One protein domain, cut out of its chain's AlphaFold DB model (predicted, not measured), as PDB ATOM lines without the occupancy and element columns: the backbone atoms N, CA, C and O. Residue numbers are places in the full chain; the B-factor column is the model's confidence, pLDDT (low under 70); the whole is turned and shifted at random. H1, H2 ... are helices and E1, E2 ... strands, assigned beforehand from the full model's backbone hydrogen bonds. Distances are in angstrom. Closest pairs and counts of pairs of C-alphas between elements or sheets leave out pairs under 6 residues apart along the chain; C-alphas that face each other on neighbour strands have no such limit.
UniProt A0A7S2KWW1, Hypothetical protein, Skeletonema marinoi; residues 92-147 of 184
ATOM      1  N   ARG A  92      36.475 -34.774  21.440       91.69
ATOM      2  CA  ARG A  92      37.568 -33.883  21.844       91.69
ATOM      3  C   ARG A  92      37.714 -33.924  23.362       91.69
ATOM      4  O   ARG A  92      36.707 -33.893  24.065       91.69
ATOM      5  N   THR A  93      38.943 -33.997  23.854       90.88
ATOM      6  CA  THR A  93      39.215 -34.003  25.290       90.88
ATOM      7  C   THR A  93      39.139 -32.590  25.857       90.88
ATOM      8  O   THR A  93      39.478 -31.600  25.202       90.88
ATOM      9  N   VAL A  94      38.632 -32.497  27.080       91.19
ATOM     10  CA  VAL A  94      38.544 -31.284  27.885       91.19
ATOM     11  C   VAL A  94      39.278 -31.561  29.184       91.19
ATOM     12  O   VAL A  94      39.042 -32.576  29.837       91.19
ATOM     13  N   ILE A  95      40.164 -30.638  29.543       91.19
ATOM     14  CA  ILE A  95      40.935 -30.699  30.778       91.19
ATOM     15  C   ILE A  95      40.118 -30.034  31.881       91.19
ATOM     16  O   ILE A  95      39.752 -28.859  31.784       91.19
ATOM     17  N   VAL A  96      39.844 -30.788  32.938       90.44
ATOM     18  CA  VAL A  96      39.091 -30.336  34.104       90.44
ATOM     19  C   VAL A  96      40.045 -30.276  35.289       90.44
ATOM     20  O   VAL A  96      40.512 -31.297  35.783       90.44
ATOM     21  N   ALA A  97      40.356 -29.065  35.750       90.19
ATOM     22  CA  ALA A  97      41.222 -28.872  36.910       90.19
ATOM     23  C   ALA A  97      40.533 -29.332  38.205       90.19
ATOM     24  O   ALA A  97      39.320 -29.150  38.356       90.19
ATOM     25  N   ASN A  98      41.316 -29.826  39.169       88.25
ATOM     26  CA  ASN A  98      40.841 -30.261  40.490       88.25
ATOM     27  C   ASN A  98      40.047 -29.166  41.233       88.25
ATOM     28  O   ASN A  98      39.005 -29.422  41.826       88.25
ATOM     29  N   ALA A  99      40.448 -27.901  41.083       85.88
ATOM     30  CA  ALA A  99      39.742 -26.757  41.666       85.88
ATOM     31  C   ALA A  99      38.363 -26.455  41.035       85.88
ATOM     32  O   ALA A  99      37.668 -25.540  41.477       85.88
ATOM     33  N   SER A 100      37.966 -27.156  39.970       86.56
ATOM     34  CA  SER A 100      36.679 -26.920  39.319       86.56
ATOM     35  C   SER A 100      35.532 -27.620  40.053       86.56
ATOM     36  O   SER A 100      35.669 -28.727  40.568       86.56
ATOM     37  N   GLN A 101      34.346 -27.009  40.017       83.69
ATOM     38  CA  GLN A 101      33.124 -27.577  40.608       83.69
ATOM     39  C   GLN A 101      32.711 -28.935  40.001       83.69
ATOM     40  O   GLN A 101      31.919 -29.653  40.599       83.69
ATOM     41  N   TYR A 102      33.232 -29.275  38.817       83.94
ATOM     42  CA  TYR A 102      32.865 -30.476  38.060       83.94
ATOM     43  C   TYR A 102      33.842 -31.628  38.259       83.94
ATOM     44  O   TYR A 102      33.509 -32.759  37.922       83.94
ATOM     45  N   TYR A 103      35.029 -31.361  38.807       86.12
ATOM     46  CA  TYR A 103      36.042 -32.390  39.018       86.12
ATOM     47  C   TYR A 103      35.504 -33.517  39.900       86.12
ATOM     48  O   TYR A 103      35.560 -34.682  39.518       86.12
ATOM     49  N   VAL A 104      34.899 -33.164  41.038       85.56
ATOM     50  CA  VAL A 104      34.330 -34.136  41.986       85.56
ATOM     51  C   VAL A 104      33.177 -34.920  41.361       85.56
ATOM     52  O   VAL A 104      33.095 -36.127  41.544       85.56
ATOM     53  N   GLU A 105      32.305 -34.265  40.593       86.31
ATOM     54  CA  GLU A 105      31.183 -34.940  39.929       86.31
ATOM     55  C   GLU A 105      31.673 -35.947  38.877       86.31
ATOM     56  O   GLU A 105      31.237 -37.097  38.864       86.31
ATOM     57  N   LEU A 106      32.622 -35.548  38.031       88.25
ATOM     58  CA  LEU A 106      33.132 -36.370  36.931       88.25
ATOM     59  C   LEU A 106      34.036 -37.523  37.395       88.25
ATOM     60  O   LEU A 106      34.166 -38.516  36.681       88.25
ATOM     61  N   THR A 107      34.645 -37.400  38.576       87.94
ATOM     62  CA  THR A 107      35.469 -38.446  39.214       87.94
ATOM     63  C   THR A 107      34.685 -39.302  40.209       87.94
ATOM     64  O   THR A 107      35.216 -40.277  40.739       87.94
ATOM     65  N   SER A 108      33.421 -38.962  40.479       86.62
ATOM     66  CA  SER A 108      32.624 -39.688  41.465       86.62
ATOM     67  C   SER A 108      32.253 -41.098  40.979       86.62
ATOM     68  O   SER A 108      31.838 -41.274  39.826       86.62
ATOM     69  N   PRO A 109      32.369 -42.120  41.849       85.94
ATOM     70  CA  PRO A 109      31.946 -43.470  41.516       85.94
ATOM     71  C   PRO A 109      30.428 -43.523  41.325       85.94
ATOM     72  O   PRO A 109      29.667 -42.921  42.083       85.94
ATOM     73  N   GLY A 110      29.980 -44.260  40.308       83.25
ATOM     74  CA  GLY A 110      28.563 -44.346  39.951       83.25
ATOM     75  C   GLY A 110      28.060 -43.188  39.084       83.25
ATOM     76  O   GLY A 110      26.846 -43.018  38.955       83.25
ATOM     77  N   TYR A 111      28.958 -42.410  38.470       85.69
ATOM     78  CA  TYR A 111      28.584 -41.397  37.486       85.69
ATOM     79  C   TYR A 111      27.771 -42.026  36.343       85.69
ATOM     80  O   TYR A 111      28.187 -43.012  35.727       85.69
ATOM     81  N   VAL A 112      26.605 -41.450  36.046       86.38
ATOM     82  CA  VAL A 112      25.757 -41.865  34.923       86.38
ATOM     83  C   VAL A 112      26.044 -40.937  33.755       86.38
ATOM     84  O   VAL A 112      25.649 -39.777  33.776       86.38
ATOM     85  N   GLY A 113      26.717 -41.451  32.729       83.94
ATOM     86  CA  GLY A 113      27.019 -40.681  31.526       83.94
ATOM     87  C   GLY A 113      25.814 -40.477  30.621       83.94
ATOM     88  O   GLY A 113      24.736 -41.054  30.806       83.94
ATOM     89  N   GLN A 114      26.011 -39.686  29.574       81.62
ATOM     90  CA  GLN A 114      24.929 -39.259  28.682       81.62
ATOM     91  C   GLN A 114      24.223 -40.422  27.956       81.62
ATOM     92  O   GLN A 114      23.037 -40.342  27.620       81.62
ATOM     93  N   ASN A 115      24.932 -41.531  27.729       81.19
ATOM     94  CA  ASN A 115      24.374 -42.753  27.142       81.19
ATOM     95  C   ASN A 115      23.700 -43.674  28.172       81.19
ATOM     96  O   ASN A 115      23.369 -44.815  27.844       81.19
ATOM     97  N   ASN A 116      23.462 -43.185  29.394       82.31
ATOM     98  CA  ASN A 116      22.987 -43.974  30.530       82.31
ATOM     99  C   ASN A 116      23.960 -45.111  30.895       82.31
ATOM    100  O   ASN A 116      23.545 -46.171  31.365       82.31
ATOM    101  N   THR A 117      25.247 -44.894  30.617       83.44
ATOM    102  CA  THR A 117      26.361 -45.772  30.972       83.44
ATOM    103  C   THR A 117      26.800 -45.440  32.389       83.44
ATOM    104  O   THR A 117      27.126 -44.289  32.675       83.44
ATOM    105  N   LEU A 118      26.780 -46.434  33.273       86.38
ATOM    106  CA  LEU A 118      27.273 -46.287  34.636       86.38
ATOM    107  C   LEU A 118      28.793 -46.464  34.629       86.38
ATOM    108  O   LEU A 118      29.285 -47.499  34.182       86.38
ATOM    109  N   TYR A 119      29.519 -45.467  35.120       85.69
ATOM    110  CA  TYR A 119      30.964 -45.535  35.287       85.69
ATOM    111  C   TYR A 119      31.292 -45.828  36.753       85.69
ATOM    112  O   TYR A 119      31.007 -45.017  37.636       85.69
ATOM    113  N   GLU A 120      31.893 -46.990  37.020       84.38
ATOM    114  CA  GLU A 120      32.228 -47.424  38.386       84.38
ATOM    115  C   GLU A 120      33.231 -46.484  39.068       84.38
ATOM    116  O   GLU A 120      33.086 -46.210  40.253       84.38
ATOM    117  N   ASN A 121      34.174 -45.922  38.303       82.75
ATOM    118  CA  ASN A 121      35.261 -45.074  38.805       82.75
ATOM    119  C   ASN A 121      35.162 -43.609  38.332       82.75
ATOM    120  O   ASN A 121      36.160 -42.894  38.336       82.75
ATOM    121  N   GLY A 122      33.979 -43.168  37.892       84.94
ATOM    122  CA  GLY A 122      33.808 -41.874  37.225       84.94
ATOM    123  C   GLY A 122      34.172 -41.914  35.736       84.94
ATOM    124  O   GLY A 122      34.676 -42.910  35.219       84.94
ATOM    125  N   VAL A 123      33.849 -40.837  35.021       88.50
ATOM    126  CA  VAL A 123      34.070 -40.707  33.566       88.50
ATOM    127  C   VAL A 123      35.380 -39.989  33.226       88.50
ATOM    128  O   VAL A 123      35.792 -39.970  32.068       88.50
ATOM    129  N   CYS A 124      36.011 -39.363  34.221       86.00
ATOM    130  CA  CYS A 124      37.254 -38.621  34.054       86.00
ATOM    131  C   CYS A 124      38.468 -39.511  34.331       86.00
ATOM    132  O   CYS A 124      38.543 -40.135  35.391       86.00
ATOM    133  N   GLU A 125      39.451 -39.502  33.435       85.62
ATOM    134  CA  GLU A 125      40.749 -40.132  33.687       85.62
ATOM    135  C   GLU A 125      41.623 -39.156  34.487       85.62
ATOM    136  O   GLU A 125      41.965 -38.072  34.009       85.62
ATOM    137  N   VAL A 126      41.916 -39.506  35.742       85.31
ATOM    138  CA  VAL A 126      42.746 -38.698  36.649       85.31
ATOM    139  C   VAL A 126      44.219 -38.955  36.342       85.31
ATOM    140  O   VAL A 126      44.642 -40.107  36.297       85.31
ATOM    141  N   MET A 127      44.994 -37.887  36.150       85.12
ATOM    142  CA  MET A 127      46.437 -37.991  35.910       85.12
ATOM    143  C   MET A 127      47.208 -38.329  37.190       85.12
ATOM    144  O   MET A 127      46.721 -38.097  38.296       85.12
ATOM    145  N   ASP A 128      48.433 -38.839  37.044       81.00
ATOM    146  CA  ASP A 128      49.276 -39.317  38.157       81.00
ATOM    147  C   ASP A 128      49.526 -38.263  39.255       81.00
ATOM    148  O   ASP A 128      49.764 -38.603  40.414       81.00
ATOM    149  N   ASP A 129      49.469 -36.977  38.905       83.12
ATOM    150  CA  ASP A 129      49.653 -35.849  39.821       83.12
ATOM    151  C   ASP A 129      48.349 -35.379  40.500       83.12
ATOM    152  O   ASP A 129      48.385 -34.514  41.379       83.12
ATOM    153  N   GLY A 130      47.194 -35.922  40.098       80.50
ATOM    154  CA  GLY A 130      45.869 -35.573  40.613       80.50
ATOM    155  C   GLY A 130      45.469 -34.106  40.414       80.50
ATOM    156  O   GLY A 130      44.563 -33.613  41.099       80.50
ATOM    157  N   SER A 131      46.159 -33.372  39.532       84.31
ATOM    158  CA  SER A 131      45.977 -31.924  39.383       84.31
ATOM    159  C   SER A 131      44.849 -31.573  38.405       84.31
ATOM    160  O   SER A 131      44.123 -30.587  38.599       84.31
ATOM    161  N   TYR A 132      44.641 -32.419  37.398       88.88
ATOM    162  CA  TYR A 132      43.535 -32.352  36.453       88.88
ATOM    163  C   TYR A 132      43.085 -33.751  36.033       88.88
ATOM    164  O   TYR A 132      43.767 -34.751  36.261       88.88
ATOM    165  N   CYS A 133      41.908 -33.808  35.422       90.12
ATOM    166  CA  CYS A 133      41.405 -35.008  34.785       90.12
ATOM    167  C   CYS A 133      40.951 -34.697  33.355       90.12
ATOM    168  O   CYS A 133      40.545 -33.569  33.048       90.12
ATOM    169  N   GLU A 134      41.056 -35.687  32.474       91.00
ATOM    170  CA  GLU A 134      40.625 -35.577  31.084       91.00
ATOM    171  C   GLU A 134      39.286 -36.279  30.876       91.00
ATOM    172  O   GLU A 134      39.059 -37.402  31.325       91.00
ATOM    173  N   VAL A 135      38.379 -35.598  30.181       92.06
ATOM    174  CA  VAL A 135      37.053 -36.120  29.842       92.06
ATOM    175  C   VAL A 135      36.679 -35.690  28.430       92.06
ATOM    176  O   VAL A 135      37.155 -34.675  27.921       92.06
ATOM    177  N   THR A 136      35.804 -36.437  27.766       92.12
ATOM    178  CA  THR A 136      35.265 -36.004  26.471       92.12
ATOM    179  C   THR A 136      34.387 -34.757  26.620       92.12
ATOM    180  O   THR A 136      33.652 -34.606  27.597       92.12
ATOM    181  N   ALA A 137      34.415 -33.869  25.625       91.56
ATOM    182  CA  ALA A 137      33.612 -32.647  25.599       91.56
ATOM    183  C   ALA A 137      32.115 -32.936  25.767       91.56
ATOM    184  O   ALA A 137      31.405 -32.178  26.422       91.56
ATOM    185  N   ASN A 138      31.644 -34.052  25.212       90.38
ATOM    186  CA  ASN A 138      30.263 -34.486  25.342       90.38
ATOM    187  C   ASN A 138      29.858 -34.782  26.801       90.38
ATOM    188  O   ASN A 138      28.847 -34.268  27.276       90.38
ATOM    189  N   GLU A 139      30.663 -35.565  27.524       90.50
ATOM    190  CA  GLU A 139      30.398 -35.903  28.933       90.50
ATOM    191  C   GLU A 139      30.615 -34.688  29.847       90.50
ATOM    192  O   GLU A 139      29.825 -34.445  30.760       90.50
ATOM    193  N   PHE A 140      31.607 -33.842  29.541       91.50
ATOM    194  CA  PHE A 140      31.792 -32.567  30.234       91.50
ATOM    195  C   PHE A 140      30.551 -31.677  30.126       91.50
ATOM    196  O   PHE A 140      30.064 -31.172  31.133       91.50
ATOM    197  N   VAL A 141      30.011 -31.493  28.916       91.12
ATOM    198  CA  VAL A 141      28.801 -30.686  28.692       91.12
ATOM    199  C   VAL A 141      27.593 -31.310  29.390       91.12
ATOM    200  O   VAL A 141      26.783 -30.592  29.977       91.12
ATOM    201  N   TYR A 142      27.480 -32.638  29.387       89.81
ATOM    202  CA  TYR A 142      26.403 -33.333  30.083       89.81
ATOM    203  C   TYR A 142      26.441 -33.098  31.602       89.81
ATOM    204  O   TYR A 142      25.420 -32.712  32.180       89.81
ATOM    205  N   ALA A 143      27.612 -33.222  32.237       88.75
ATOM    206  CA  ALA A 143      27.803 -32.869  33.648       88.75
ATOM    207  C   ALA A 143      27.600 -31.364  33.901       88.75
ATOM    208  O   ALA A 143      26.930 -30.966  34.853       88.75
ATOM    209  N   PHE A 144      28.080 -30.503  32.997       88.62
ATOM    210  CA  PHE A 144      27.953 -29.048  33.113       88.62
ATOM    211  C   PHE A 144      26.497 -28.586  33.244       88.62
ATOM    212  O   PHE A 144      26.224 -27.637  33.984       88.62
ATOM    213  N   PHE A 145      25.566 -29.264  32.563       88.69
ATOM    214  CA  PHE A 145      24.119 -29.027  32.633       88.69
ATOM    215  C   PHE A 145      23.381 -29.988  33.586       88.69
ATOM    216  O   PHE A 145      22.151 -30.054  33.569       88.69
ATOM    217  N   GLY A 146      24.109 -30.712  34.443       85.38
ATOM    218  CA  GLY A 146      23.554 -31.491  35.552       85.38
ATOM    219  C   GLY A 146      22.755 -32.678  35.067       85.38
ATOM    220  O   GLY A 146      21.678 -32.967  35.593       85.38
ATOM    221  N   GLN A 147      23.254 -33.297  33.997       86.69
ATOM    222  CA  GLN A 147      22.706 -34.507  33.405       86.69
ATOM    223  C   GLN A 147      21.284 -34.319  32.843       86.69
ATOM    224  O   GLN A 147      20.567 -35.278  32.572       86.69
TER     225      GLN A 147
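Overview. This is residues 92 to 147 of the 184 residues of the protein "Hypothetical protein" of Skeletonema marinoi (UniProt A0A7S2KWW1). A small two-stranded antiparallel sheet, E1 beside E2, has two short helices near it, H1 and H2, while a long looped stretch, residues 108 to 131, runs out from H1 and folds back to E2. Loops round Asn 116 and Asp 129 make the two ends of the longest axis, and residues 125 to 126 pair with E2. The printed part has 56 residues with two named strands and two named helices, in the order E1, H1, E2, H2; the class is mixed, helices and strands, with under half of the residues in named elements. The whole is compact, with a radius of gyration of the C-alphas of 10.1 A and spans of 29 by 20 by 19 A.

Along the chain. Find C-alpha 93 at (39.215, -34.003, 25.290); from there E1, residues 93 to 97, runs 12.9 A. E2 is residues 132 to 136, 13.5 A long. H1 is residues 103 to 107. H2, residues 137 to 144, runs 10.1 A to C-alpha 144 at (27.953, -29.048, 33.113).

Arrangement. Look first at E1 and E2, antiparallel at 150 degrees: N 94 and O 135, at 2.8 A, are within hydrogen-bond range, as are N 133 and O 96, at 2.9 A. Residues 125 to 126 pair antiparallel with residues 133 to 134 of E2. The closest C-alphas of E1 and H2, Val 94 and Ala 137, are 5.6 A apart. H1 and H2 only just touch, with 3 pairs of C-alphas within 8 A; the closest, Leu 106 and Ala 143, are 7.2 A apart. In H1 and H2 every O i to N i+4 pair is within hydrogen-bond range.

Size, cuts and confidence. The C-alphas of Asn 116 and Asp 129, the two farthest apart, are 29.4 A apart. The printed part has no cut. H1 to E2 is a long link of 24 residues. No printed residue has a pLDDT under 70.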